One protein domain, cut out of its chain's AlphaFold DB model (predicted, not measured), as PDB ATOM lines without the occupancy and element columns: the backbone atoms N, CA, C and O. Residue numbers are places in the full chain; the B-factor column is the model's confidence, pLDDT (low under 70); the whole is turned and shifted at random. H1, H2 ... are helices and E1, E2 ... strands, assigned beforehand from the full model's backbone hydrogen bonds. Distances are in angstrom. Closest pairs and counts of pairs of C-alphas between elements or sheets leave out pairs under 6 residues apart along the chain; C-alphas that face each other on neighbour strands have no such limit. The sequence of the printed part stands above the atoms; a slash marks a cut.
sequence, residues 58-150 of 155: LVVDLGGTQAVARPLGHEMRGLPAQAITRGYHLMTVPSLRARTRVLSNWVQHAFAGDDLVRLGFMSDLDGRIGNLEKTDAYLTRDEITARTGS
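AT A GLANCE: This is residues 58 to 150 of the 155 residues of the protein "NAD(P)/FAD-dependent oxidoreductase" of Streptomyces sp. SID3343 (UniProt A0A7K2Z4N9). A hairpin of two strands, E1 and E2, packs on one helix, H1, and the longest helix, H2, folds back from the end of H1 in a narrow V; from there a long link runs out to two separate helices, H3 and H4, which touch no other helix. Residues 115 to 121 and 123 to 128 of that link stick out, as do residues 141 to 146 of H4. The printed part has 93 residues with two named strands and four named helices, in the order E1 E2 H1 H2 H3 H4, and its class is mostly helix. The sheet has the order E1 - E2 and is antiparallel. The whole is loose, with a radius of gyration of the C-alphas of 16.9 A and spans of 44 by 40 by 23 A.

IN THESE COORDINATES: Find C-alpha 59 at (-11.962, -112.852, 26.497); from there E1 runs through residues 59 to 63, 12.5 A long. E2 comes back through residues 66 to 69, 10.4 A. Look next at H1, residues 79 to 92, 19.9 A, and at H2, residues 96 to 112, 23.9 A, which ends at C-alpha 112 at (-24.559, -105.801, 46.499). Further on are H3, residues 129 to 133, and H4, residues 141 to 149, 11.8 A, ending at C-alpha 149 at (-29.124, -102.626, 12.993).

HOW THE PARTS SIT: Begin at the hairpin E1 and E2, where N 60 and O 68 are 2.8 A apart and N 68 and O 60 are 2.9 A apart, within hydrogen-bond range. Their directions stand at 177 degrees. Residues 68 to 69 of E2 also pair, antiparallel, with residues 76 to 77. The closest C-alphas of E2 and H1 are those of Ala 67 and Gln 82, 5.0 A; those of E1 and H1 are Val 59 and Thr 85, 5.3 A. H1 and H2 form a helical hairpin, opposite ways at a shallow tilt of 26 degrees. They touch with residues 90 to 91 of H1 and 99 to 103 of H2 alone, closest at the C-alphas of Leu 90 and Arg 99, 6.0 A. H2 is apart from both strands. H3 and H4 are apart from each other and from E1, E2, H1 and H2. In H1, H2, H3 and H4 every O i to N i+4 pair is within hydrogen-bond range.

THE WHOLE: The C-alphas of Arg 97 and Ser 150 are the two farthest apart, 47.8 A. The printed part has no cut. The link from H2 to H3, residues 113 to 128, is long. The mean pLDDT of the printed part is 81.6; look for values under 70 at residues 115 to 136, 138 and 149 to 150.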
ATOM      1  N   LEU A  58      -9.919-114.844  22.530       89.69
ATOM      2  CA  LEU A  58      -9.907-113.665  23.388       89.69
ATOM      3  C   LEU A  58     -11.083-113.713  24.356       89.69
ATOM      4  O   LEU A  58     -12.110-114.329  24.069       89.69
ATOM      5  N   VAL A  59     -10.923-113.045  25.488       91.88
ATOM      6  CA  VAL A  59     -11.962-112.852  26.497       91.88
ATOM      7  C   VAL A  59     -11.928-111.393  26.932       91.88
ATOM      8  O   VAL A  59     -10.850-110.845  27.153       91.88
ATOM      9  N   VAL A  60     -13.091-110.756  27.004       90.69
ATOM     10  CA  VAL A  60     -13.248-109.341  27.347       90.69
ATOM     11  C   VAL A  60     -14.457-109.203  28.265       90.69
ATOM     12  O   VAL A  60     -15.570-109.573  27.886       90.69
ATOM     13  N   ASP A  61     -14.236-108.672  29.466       89.69
ATOM     14  CA  ASP A  61     -15.300-108.279  30.395       89.69
ATOM     15  C   ASP A  61     -15.653-106.810  30.124       89.69
ATOM     16  O   ASP A  61     -14.757-105.967  30.063       89.69
ATOM     17  N   LEU A  62     -16.935-106.514  29.909       88.00
ATOM     18  CA  LEU A  62     -17.438-105.158  29.653       88.00
ATOM     19  C   LEU A  62     -18.136-104.563  30.889       88.00
ATOM     20  O   LEU A  62     -18.620-103.435  30.828       88.00
ATOM     21  N   GLY A  63     -18.181-105.301  32.004       81.44
ATOM     22  CA  GLY A  63     -18.859-104.898  33.232       81.44
ATOM     23  C   GLY A  63     -20.312-105.374  33.318       81.44
ATOM     24  O   GLY A  63     -20.937-105.787  32.336       81.44
ATOM     25  N   GLY A  64     -20.864-105.346  34.535       82.00
ATOM     26  CA  GLY A  64     -22.236-105.781  34.805       82.00
ATOM     27  C   GLY A  64     -22.468-107.241  34.411       82.00
ATOM     28  O   GLY A  64     -21.881-108.137  35.008       82.00
ATOM     29  N   THR A  65     -23.312-107.483  33.404       82.88
ATOM     30  CA  THR A  65     -23.616-108.810  32.820       82.88
ATOM     31  C   THR A  65     -23.096-108.966  31.384       82.88
ATOM     32  O   THR A  65     -23.422-109.938  30.691       82.88
ATOM     33  N   GLN A  66     -22.303-108.003  30.908       86.62
ATOM     34  CA  GLN A  66     -21.847-107.921  29.528       86.62
ATOM     35  C   GLN A  66     -20.396-108.385  29.403       86.62
ATOM     36  O   GLN A  66     -19.499-107.921  30.098       86.62
ATOM     37  N   ALA A  67     -20.163-109.308  28.477       92.44
ATOM     38  CA  ALA A  67     -18.838-109.798  28.129       92.44
ATOM     39  C   ALA A  67     -18.852-110.372  26.711       92.44
ATOM     40  O   ALA A  67     -19.912-110.740  26.187       92.44
ATOM     41  N   VAL A  68     -17.668-110.482  26.111       93.25
ATOM     42  CA  VAL A  68     -17.444-111.139  24.820       93.25
ATOM     43  C   VAL A  68     -16.290-112.120  24.971       93.25
ATOM     44  O   VAL A  68     -15.232-111.781  25.491       93.25
ATOM     45  N   ALA A  69     -16.487-113.346  24.502       92.69
ATOM     46  CA  ALA A  69     -15.468-114.381  24.531       92.69
ATOM     47  C   ALA A  69     -15.446-115.118  23.192       92.69
ATOM     48  O   ALA A  69     -16.488-115.320  22.573       92.69
ATOM     49  N   ARG A  70     -14.258-115.525  22.744       91.75
ATOM     50  CA  ARG A  70     -14.077-116.349  21.546       91.75
ATOM     51  C   ARG A  70     -13.172-117.559  21.804       91.75
ATOM     52  O   ARG A  70     -12.148-117.686  21.129       91.75
ATOM     53  N   PRO A  71     -13.467-118.417  22.799       88.69
ATOM     54  CA  PRO A  71     -12.625-119.570  23.104       88.69
ATOM     55  C   PRO A  71     -12.528-120.502  21.895       88.69
ATOM     56  O   PRO A  71     -13.542-120.934  21.350       88.69
ATOM     57  N   LEU A  72     -11.301-120.811  21.467       85.38
ATOM     58  CA  LEU A  72     -11.018-121.744  20.366       85.38
ATOM     59  C   LEU A  72     -11.762-121.431  19.049       85.38
ATOM     60  O   LEU A  72     -11.937-122.316  18.217       85.38
ATOM     61  N   GLY A  73     -12.175-120.175  18.844       85.62
ATOM     62  CA  GLY A  73     -12.911-119.740  17.652       85.62
ATOM     63  C   GLY A  73     -14.435-119.676  17.805       85.62
ATOM     64  O   GLY A  73     -15.089-119.163  16.904       85.62
ATOM     65  N   HIS A  74     -15.010-120.111  18.929       89.75
ATOM     66  CA  HIS A  74     -16.459-120.049  19.157       89.75
ATOM     67  C   HIS A  74     -16.872-118.714  19.771       89.75
ATOM     68  O   HIS A  74     -16.492-118.420  20.898       89.75
ATOM     69  N   GLU A  75     -17.645-117.903  19.052       92.19
ATOM     70  CA  GLU A  75     -18.105-116.603  19.550       92.19
ATOM     71  C   GLU A  75     -19.214-116.742  20.597       92.19
ATOM     72  O   GLU A  75     -20.204-117.444  20.402       92.19
ATOM     73  N   MET A  76     -19.056-116.038  21.715       92.94
ATOM     74  CA  MET A  76     -19.980-116.042  22.844       92.94
ATOM     75  C   MET A  76     -20.134-114.620  23.384       92.94
ATOM     76  O   MET A  76     -19.186-113.830  23.373       92.94
ATOM     77  N   ARG A  77     -21.330-114.284  23.881       93.69
ATOM     78  CA  ARG A  77     -21.646-112.964  24.451       93.69
ATOM     79  C   ARG A  77     -22.510-113.092  25.704       93.69
ATOM     80  O   ARG A  77     -23.160-114.116  25.905       93.69
ATOM     81  N   GLY A  78     -22.530-112.046  26.527       92.25
ATOM     82  CA  GLY A  78     -23.368-111.961  27.729       92.25
ATOM     83  C   GLY A  78     -22.887-112.866  28.868       92.25
ATOM     84  O   GLY A  78     -21.688-113.113  29.007       92.25
ATOM     85  N   LEU A  79     -23.819-113.387  29.670       92.31
ATOM     86  CA  LEU A  79     -23.512-114.164  30.880       92.31
ATOM     87  C   LEU A  79     -22.594-115.384  30.646       92.31
ATOM     88  O   LEU A  79     -21.647-115.550  31.416       92.31
ATOM     89  N   PRO A  80     -22.773-116.210  29.592       92.44
ATOM     90  CA  PRO A  80     -21.848-117.314  29.323       92.44
ATOM     91  C   PRO A  80     -20.417-116.838  29.039       92.44
ATOM     92  O   PRO A  80     -19.454-117.410  29.549       92.44
ATOM     93  N   ALA A  81     -20.265-115.755  28.268       93.44
ATOM     94  CA  ALA A  81     -18.958-115.154  28.005       93.44
ATOM     95  C   ALA A  81     -18.333-114.577  29.280       93.44
ATOM     96  O   ALA A  81     -17.121-114.676  29.473       93.44
ATOM     97  N   GLN A  82     -19.149-114.026  30.179       92.00
ATOM     98  CA  GLN A  82     -18.685-113.498  31.456       92.00
ATOM     99  C   GLN A  82     -18.186-114.612  32.375       92.00
ATOM    100  O   GLN A  82     -17.114-114.477  32.963       92.00
ATOM    101  N   ALA A  83     -18.910-115.728  32.462       92.06
ATOM    102  CA  ALA A  83     -18.486-116.886  33.242       92.06
ATOM    103  C   ALA A  83     -17.128-117.421  32.758       92.06
ATOM    104  O   ALA A  83     -16.232-117.652  33.567       92.06
ATOM    105  N   ILE A  84     -16.941-117.534  31.437       93.00
ATOM    106  CA  ILE A  84     -15.664-117.946  30.834       93.00
ATOM    107  C   ILE A  84     -14.560-116.934  31.142       93.00
ATOM    108  O   ILE A  84     -13.472-117.320  31.563       93.00
ATOM    109  N   THR A  85     -14.840-115.642  30.966       92.69
ATOM    110  CA  THR A  85     -13.865-114.570  31.191       92.69
ATOM    111  C   THR A  85     -13.414-114.540  32.649       92.69
ATOM    112  O   THR A  85     -12.215-114.595  32.924       92.69
ATOM    113  N   ARG A  86     -14.352-114.522  33.601       92.44
ATOM    114  CA  ARG A  86     -14.054-114.531  35.039       92.44
ATOM    115  C   ARG A  86     -13.377-115.831  35.465       92.44
ATOM    116  O   ARG A  86     -12.390-115.783  36.193       92.44
ATOM    117  N   GLY A  87     -13.840-116.975  34.962       92.75
ATOM    118  CA  GLY A  87     -13.221-118.277  35.212       92.75
ATOM    119  C   GLY A  87     -11.759-118.318  34.765       92.75
ATOM    120  O   GLY A  87     -10.888-118.694  35.549       92.75
ATOM    121  N   TYR A  88     -11.471-117.839  33.551       91.88
ATOM    122  CA  TYR A  88     -10.108-117.725  33.035       91.88
ATOM    123  C   TYR A  88      -9.225-116.861  33.947       91.88
ATOM    124  O   TYR A  88      -8.176-117.323  34.391       91.88
ATOM    125  N   HIS A  89      -9.664-115.647  34.291       91.81
ATOM    126  CA  HIS A  89      -8.893-114.749  35.158       91.81
ATOM    127  C   HIS A  89      -8.690-115.320  36.567       91.81
ATOM    128  O   HIS A  89      -7.629-115.164  37.162       91.81
ATOM    129  N   LEU A  90      -9.671-116.041  37.105       93.81
ATOM    130  CA  LEU A  90      -9.540-116.679  38.412       93.81
ATOM    131  C   LEU A  90      -8.485-117.797  38.404       93.81
ATOM    132  O   LEU A  90      -7.748-117.980  39.379       93.81
ATOM    133  N   MET A  91      -8.392-118.538  37.297       91.88
ATOM    134  CA  MET A  91      -7.397-119.594  37.103       91.88
ATOM    135  C   MET A  91      -5.984-119.046  36.869       91.88
ATOM    136  O   MET A  91      -5.022-119.719  37.237       91.88
ATOM    137  N   THR A  92      -5.835-117.845  36.299       89.25
ATOM    138  CA  THR A  92      -4.513-117.227  36.097       89.25
ATOM    139  C   THR A  92      -3.907-116.680  37.388       89.25
ATOM    140  O   THR A  92      -2.687-116.537  37.462       89.25
ATOM    141  N   VAL A  93      -4.711-116.440  38.431       93.75
ATOM    142  CA  VAL A  93      -4.218-116.072  39.766       93.75
ATOM    143  C   VAL A  93      -3.492-117.272  40.402       93.75
ATOM    144  O   VAL A  93      -4.141-118.284  40.694       93.75
ATOM    145  N   PRO A  94      -2.172-117.195  40.674       89.88
ATOM    146  CA  PRO A  94      -1.406-118.357  41.143       89.88
ATOM    147  C   PRO A  94      -1.715-118.750  42.593       89.88
ATOM    148  O   PRO A  94      -1.694-119.926  42.946       89.88
ATOM    149  N   SER A  95      -1.995-117.762  43.447       95.75
ATOM    150  CA  SER A  95      -2.194-117.964  44.884       95.75
ATOM    151  C   SER A  95      -3.639-118.322  45.204       95.75
ATOM    152  O   SER A  95      -4.557-117.586  44.845       95.75
ATOM    153  N   LEU A  96      -3.842-119.401  45.967       94.00
ATOM    154  CA  LEU A  96      -5.174-119.806  46.420       94.00
ATOM    155  C   LEU A  96      -5.847-118.719  47.271       94.00
ATOM    156  O   LEU A  96      -7.028-118.452  47.089       94.00
ATOM    157  N   ARG A  97      -5.091-118.042  48.146       95.19
ATOM    158  CA  ARG A  97      -5.614-116.946  48.982       95.19
ATOM    159  C   ARG A  97      -6.028-115.734  48.151       95.19
ATOM    160  O   ARG A  97      -7.029-115.088  48.437       95.19
ATOM    161  N   ALA A  98      -5.254-115.413  47.114       94.06
ATOM    162  CA  ALA A  98      -5.622-114.342  46.195       94.06
ATOM    163  C   ALA A  98      -6.860-114.736  45.378       94.06
ATOM    164  O   ALA A  98      -7.760-113.923  45.198       94.06
ATOM    165  N   ARG A  99      -6.944-116.003  44.959       95.31
ATOM    166  CA  ARG A  99      -8.095-116.545  44.240       95.31
ATOM    167  C   ARG A  99      -9.377-116.461  45.066       95.31
ATOM    168  O   ARG A  99     -10.384-115.989  44.551       95.31
ATOM    169  N   THR A 100      -9.347-116.863  46.339       95.81
ATOM    170  CA  THR A 100     -10.522-116.760  47.218       95.81
ATOM    171  C   THR A 100     -10.935-115.309  47.426       95.81
ATOM    172  O   THR A 100     -12.113-115.007  47.304       95.81
ATOM    173  N   ARG A 101      -9.980-114.393  47.639       94.81
ATOM    174  CA  ARG A 101     -10.270-112.956  47.762       94.81
ATOM    175  C   ARG A 101     -10.952-112.389  46.514       94.81
ATOM    176  O   ARG A 101     -11.945-111.683  46.643       94.81
ATOM    177  N   VAL A 102     -10.436-112.700  45.324       94.88
ATOM    178  CA  VAL A 102     -11.024-112.257  44.047       94.88
ATOM    179  C   VAL A 102     -12.433-112.822  43.875       94.88
ATOM    180  O   VAL A 102     -13.355-112.075  43.553       94.88
ATOM    181  N   LEU A 103     -12.619-114.117  44.147       94.69
ATOM    182  CA  LEU A 103     -13.925-114.762  44.047       94.69
ATOM    183  C   LEU A 103     -14.943-114.145  45.014       94.69
ATOM    184  O   LEU A 103     -16.043-113.803  44.591       94.69
ATOM    185  N   SER A 104     -14.578-113.969  46.287       93.94
ATOM    186  CA  SER A 104     -15.443-113.343  47.292       93.94
ATOM    187  C   SER A 104     -15.846-111.930  46.888       93.94
ATOM    188  O   SER A 104     -17.016-111.583  47.008       93.94
ATOM    189  N   ASN A 105     -14.910-111.148  46.346       91.56
ATOM    190  CA  ASN A 105     -15.196-109.806  45.851       91.56
ATOM    191  C   ASN A 105     -16.232-109.825  44.715       91.56
ATOM    192  O   ASN A 105     -17.199-109.074  44.737       91.56
ATOM    193  N   TRP A 106     -16.077-110.721  43.737       90.75
ATOM    194  CA  TRP A 106     -17.045-110.844  42.643       90.75
ATOM    195  C   TRP A 106     -18.419-111.331  43.098       90.75
ATOM    196  O   TRP A 106     -19.425-110.868  42.571       90.75
ATOM    197  N   VAL A 107     -18.470-112.250  44.066       91.56
ATOM    198  CA  VAL A 107     -19.732-112.702  44.668       91.56
ATOM    199  C   VAL A 107     -20.412-111.543  45.392       91.56
ATOM    200  O   VAL A 107     -21.603-111.327  45.193       91.56
ATOM    201  N   GLN A 108     -19.662-110.760  46.171       90.00
ATOM    202  CA  GLN A 108     -20.193-109.581  46.849       90.00
ATOM    203  C   GLN A 108     -20.769-108.579  45.844       90.00
ATOM    204  O   GLN A 108     -21.920-108.187  46.000       90.00
ATOM    205  N   HIS A 109     -20.039-108.239  44.779       87.12
ATOM    206  CA  HIS A 109     -20.547-107.327  43.748       87.12
ATOM    207  C   HIS A 109     -21.776-107.866  43.011       87.12
ATOM    208  O   HIS A 109     -22.667-107.099  42.660       87.12
ATOM    209  N   ALA A 110     -21.877-109.185  42.815       85.44
ATOM    210  CA  ALA A 110     -23.050-109.781  42.180       85.44
ATOM    211  C   ALA A 110     -24.340-109.586  43.001       85.44
ATOM    212  O   ALA A 110     -25.413-109.486  42.412       85.44
ATOM    213  N   PHE A 111     -24.244-109.523  44.335       86.56
ATOM    214  CA  PHE A 111     -25.398-109.331  45.222       86.56
ATOM    215  C   PHE A 111     -25.607-107.877  45.661       86.56
ATOM    216  O   PHE A 111     -26.746-107.439  45.780       86.56
ATOM    217  N   ALA A 112     -24.525-107.147  45.929       84.69
ATOM    218  CA  ALA A 112     -24.559-105.801  46.499       84.69
ATOM    219  C   ALA A 112     -24.438-104.681  45.451       84.69
ATOM    220  O   ALA A 112     -24.683-103.522  45.777       84.69
ATOM    221  N   GLY A 113     -24.089-105.012  44.204       79.94
ATOM    222  CA  GLY A 113     -23.743-104.036  43.173       79.94
ATOM    223  C   GLY A 113     -22.276-103.596  43.229       79.94
ATOM    224  O   GLY A 113     -21.482-104.060  44.055       79.94
ATOM    225  N   ASP A 114     -21.895-102.721  42.302       74.69
ATOM    226  CA  ASP A 114     -20.530-102.204  42.205       74.69
ATOM    227  C   ASP A 114     -20.307-101.046  43.190       74.69
ATOM    228  O   ASP A 114     -21.078-100.083  43.226       74.69
ATOM    229  N   ASP A 115     -19.211-101.109  43.954       66.25
ATOM    230  CA  ASP A 115     -18.764 -99.994  44.789       66.25
ATOM    231  C   ASP A 115     -18.150 -98.916  43.888       66.25
ATOM    232  O   ASP A 115     -16.965 -98.943  43.543       66.25
ATOM    233  N   LEU A 116     -18.967 -97.946  43.483       62.47
ATOM    234  CA  LEU A 116     -18.503 -96.774  42.750       62.47
ATOM    235  C   LEU A 116     -17.820 -95.807  43.721       62.47
ATOM    236  O   LEU A 116     -18.413 -94.841  44.202       62.47
ATOM    237  N   VAL A 117     -16.542 -96.049  44.009       64.06
ATOM    238  CA  VAL A 117     -15.721 -95.055  44.704       64.06
ATOM    239  C   VAL A 117     -15.457 -93.912  43.730       64.06
ATOM    240  O   VAL A 117     -14.588 -93.990  42.861       64.06
ATOM    241  N   ARG A 118     -16.223 -92.827  43.874       59.31
ATOM    242  CA  ARG A 118     -15.970 -91.570  43.170       59.31
ATOM    243  C   ARG A 118     -14.692 -90.957  43.739       59.31
ATOM    244  O   ARG A 118     -14.727 -90.179  44.686       59.31
ATOM    245  N   LEU A 119     -13.547 -91.330  43.170       64.44
ATOM    246  CA  LEU A 119     -12.307 -90.577  43.332       64.44
ATOM    247  C   LEU A 119     -12.636 -89.162  42.840       64.44
ATOM    248  O   LEU A 119     -13.030 -89.016  41.686       64.44
ATOM    249  N   GLY A 120     -12.589 -88.148  43.705       60.94
ATOM    250  CA  GLY A 120     -13.139 -86.796  43.482       60.94
ATOM    251  C   GLY A 120     -12.599 -85.998  42.281       60.94
ATOM    252  O   GLY A 120     -12.816 -84.799  42.207       60.94
ATOM    253  N   PHE A 121     -11.929 -86.638  41.326       58.91
ATOM    254  CA  PHE A 121     -11.434 -86.084  40.069       58.91
ATOM    255  C   PHE A 121     -12.536 -85.772  39.037       58.91
ATOM    256  O   PHE A 121     -12.224 -85.307  37.946       58.91
ATOM    257  N   MET A 122     -13.812 -86.054  39.335       53.31
ATOM    258  CA  MET A 122     -14.908 -86.026  38.352       53.31
ATOM    259  C   MET A 122     -16.228 -85.490  38.933       53.31
ATOM    260  O   MET A 122     -17.282 -86.100  38.742       53.31
ATOM    261  N   SER A 123     -16.217 -84.396  39.700       58.66
ATOM    262  CA  SER A 123     -17.467 -83.733  40.121       58.66
ATOM    263  C   SER A 123     -18.215 -83.097  38.940       58.66
ATOM    264  O   SER A 123     -19.438 -83.207  38.897       58.66
ATOM    265  N   ASP A 124     -17.481 -82.566  37.954       61.41
ATOM    266  CA  ASP A 124     -18.032 -81.754  36.851       61.41
ATOM    267  C   ASP A 124     -18.077 -82.450  35.478       61.41
ATOM    268  O   ASP A 124     -18.539 -81.861  34.502       61.41
ATOM    269  N   LEU A 125     -17.607 -83.697  35.366       60.62
ATOM    270  CA  LEU A 125     -17.576 -84.429  34.097       60.62
ATOM    271  C   LEU A 125     -18.533 -85.621  34.145       60.62
ATOM    272  O   LEU A 125     -18.363 -86.542  34.944       60.62
ATOM    273  N   ASP A 126     -19.526 -85.600  33.257       61.28
ATOM    274  CA  ASP A 126     -20.442 -86.714  33.007       61.28
ATOM    275  C   ASP A 126     -19.588 -87.929  32.593       61.28
ATOM    276  O   ASP A 126     -18.873 -87.849  31.590       61.28
ATOM    277  N   GLY A 127     -19.598 -89.011  33.387       59.03
ATOM    278  CA  GLY A 127     -18.618 -90.120  33.396       59.03
ATOM    279  C   GLY A 127     -18.577 -91.032  32.161       59.03
ATOM    280  O   GLY A 127     -18.303 -92.225  32.267       59.03
ATOM    281  N   ARG A 128     -18.882 -90.497  30.981       64.56
ATOM    282  CA  ARG A 128     -18.832 -91.189  29.695       64.56
ATOM    283  C   ARG A 128     -17.414 -91.139  29.139       64.56
ATOM    284  O   ARG A 128     -16.776 -90.090  29.159       64.56
ATOM    285  N   ILE A 129     -16.966 -92.249  28.554       62.97
ATOM    286  CA  ILE A 129     -15.627 -92.391  27.951       62.97
ATOM    287  C   ILE A 129     -15.350 -91.286  26.914       62.97
ATOM    288  O   ILE A 129     -14.275 -90.700  26.915       62.97
ATOM    289  N   GLY A 130     -16.344 -90.901  26.104       65.19
ATOM    290  CA  GLY A 130     -16.178 -89.816  25.127       65.19
ATOM    291  C   GLY A 130     -15.822 -88.456  25.747       65.19
ATOM    292  O   GLY A 130     -15.010 -87.723  25.189       65.19
ATOM    293  N   ASN A 131     -16.353 -88.148  26.935       64.25
ATOM    294  CA  ASN A 131     -16.058 -86.895  27.638       64.25
ATOM    295  C   ASN A 131     -14.686 -86.917  28.328       64.25
ATOM    296  O   ASN A 131     -14.095 -85.862  28.554       64.25
ATOM    297  N   LEU A 132     -14.193 -88.111  28.668       62.75
ATOM    298  CA  LEU A 132     -12.877 -88.325  29.271       62.75
ATOM    299  C   LEU A 132     -11.751 -88.127  28.257       62.75
ATOM    300  O   LEU A 132     -10.730 -87.530  28.587       62.75
ATOM    301  N   GLU A 133     -11.935 -88.617  27.032       68.81
ATOM    302  CA  GLU A 133     -10.848 -88.652  26.054       68.81
ATOM    303  C   GLU A 133     -10.780 -87.404  25.156       68.81
ATOM    304  O   GLU A 133      -9.726 -87.132  24.590       68.81
ATOM    305  N   LYS A 134     -11.859 -86.601  25.061       64.38
ATOM    306  CA  LYS A 134     -11.949 -85.395  24.198       64.38
ATOM    307  C   LYS A 134     -11.467 -85.628  22.752       64.38
ATOM    308  O   LYS A 134     -10.949 -84.720  22.108       64.38
ATOM    309  N   THR A 135     -11.617 -86.848  22.247       69.69
ATOM    310  CA  THR A 135     -11.057 -87.254  20.949       69.69
ATOM    311  C   THR A 135     -12.062 -87.131  19.800       69.69
ATOM    312  O   THR A 135     -11.680 -87.352  18.657       69.69
ATOM    313  N   ASP A 136     -13.350 -86.875  20.084       68.94
ATOM    314  CA  ASP A 136     -14.484 -86.928  19.132       68.94
ATOM    315  C   ASP A 136     -14.537 -88.210  18.266       68.94
ATOM    316  O   ASP A 136     -15.230 -88.290  17.255       68.94
ATOM    317  N   ALA A 137     -13.815 -89.256  18.674       72.81
ATOM    318  CA  ALA A 137     -13.601 -90.471  17.891       72.81
ATOM    319  C   ALA A 137     -14.702 -91.527  18.085       72.81
ATOM    320  O   ALA A 137     -14.717 -92.553  17.400       72.81
ATOM    321  N   TYR A 138     -15.611 -91.309  19.038       69.50
ATOM    322  CA  TYR A 138     -16.647 -92.268  19.400       69.50
ATOM    323  C   TYR A 138     -17.966 -91.958  18.708       69.50
ATOM    324  O   TYR A 138     -18.451 -90.832  18.735       69.50
ATOM    325  N   LEU A 139     -18.577 -93.002  18.152       76.19
ATOM    326  CA  LEU A 139     -19.913 -92.931  17.579       76.19
ATOM    327  C   LEU A 139     -20.951 -92.670  18.672       76.19
ATOM    328  O   LEU A 139     -20.914 -93.257  19.758       76.19
ATOM    329  N   THR A 140     -21.925 -91.832  18.348       78.94
ATOM    330  CA  THR A 140     -23.119 -91.627  19.162       78.94
ATOM    331  C   THR A 140     -23.952 -92.911  19.231       78.94
ATOM    332  O   THR A 140     -23.854 -93.810  18.391       78.94
ATOM    333  N   ARG A 141     -24.803 -93.022  20.258       71.88
ATOM    334  CA  ARG A 141     -25.664 -94.201  20.458       71.88
ATOM    335  C   ARG A 141     -26.525 -94.506  19.229       71.88
ATOM    336  O   ARG A 141     -26.714 -95.677  18.888       71.88
ATOM    337  N   ASP A 142     -26.998 -93.462  18.561       78.88
ATOM    338  CA  ASP A 142     -27.845 -93.567  17.376       78.88
ATOM    339  C   ASP A 142     -27.041 -94.079  16.178       78.88
ATOM    340  O   ASP A 142     -27.491 -94.981  15.474       78.88
ATOM    341  N   GLU A 143     -25.798 -93.622  16.009       82.19
ATOM    342  CA  GLU A 143     -24.890 -94.125  14.972       82.19
ATOM    343  C   GLU A 143     -24.476 -95.584  15.202       82.19
ATOM    344  O   GLU A 143     -24.402 -96.364  14.249       82.19
ATOM    345  N   ILE A 144     -24.243 -95.987  16.457       78.44
ATOM    346  CA  ILE A 144     -23.976 -97.392  16.807       78.44
ATOM    347  C   ILE A 144     -25.194 -98.248  16.458       78.44
ATOM    348  O   ILE A 144     -25.052 -99.306  15.841       78.44
ATOM    349  N   THR A 145     -26.392 -97.789  16.819       80.69
ATOM    350  CA  THR A 145     -27.647 -98.503  16.554       80.69
ATOM    351  C   THR A 145     -27.914 -98.611  15.055       80.69
ATOM    352  O   THR A 145     -28.226 -99.699  14.579       80.69
ATOM    353  N   ALA A 146     -27.691 -97.541  14.290       82.62
ATOM    354  CA  ALA A 146     -27.825 -97.538  12.836       82.62
ATOM    355  C   ALA A 146     -26.839 -98.510  12.162       82.62
ATOM    356  O   ALA A 146     -27.234 -99.324  11.326       82.62
ATOM    357  N   ARG A 147     -25.561 -98.501  12.571       77.25
ATOM    358  CA  ARG A 147     -24.539 -99.405  12.009       77.25
ATOM    359  C   ARG A 147     -24.741-100.866  12.401       77.25
ATOM    360  O   ARG A 147     -24.443-101.757  11.609       77.25
ATOM    361  N   THR A 148     -25.235-101.125  13.610       77.19
ATOM    362  CA  THR A 148     -25.437-102.494  14.113       77.19
ATOM    363  C   THR A 148     -26.766-103.076  13.629       77.19
ATOM    364  O   THR A 148     -26.819-104.246  13.258       77.19
ATOM    365  N   GLY A 149     -27.819-102.255  13.544       61.94
ATOM    366  CA  GLY A 149     -29.124-102.626  12.993       61.94
ATOM    367  C   GLY A 149     -29.082-102.915  11.491       61.94
ATOM    368  O   GLY A 149     -29.736-103.846  11.031       61.94
ATOM    369  N   SER A 150     -28.224-102.218  10.736       55.91
ATOM    370  CA  SER A 150     -28.018-102.476   9.303       55.91
ATOM    371  C   SER A 150     -27.406-103.854   8.992       55.91
ATOM    372  O   SER A 150     -27.473-104.289   7.846       55.91
TER     373      SER A 150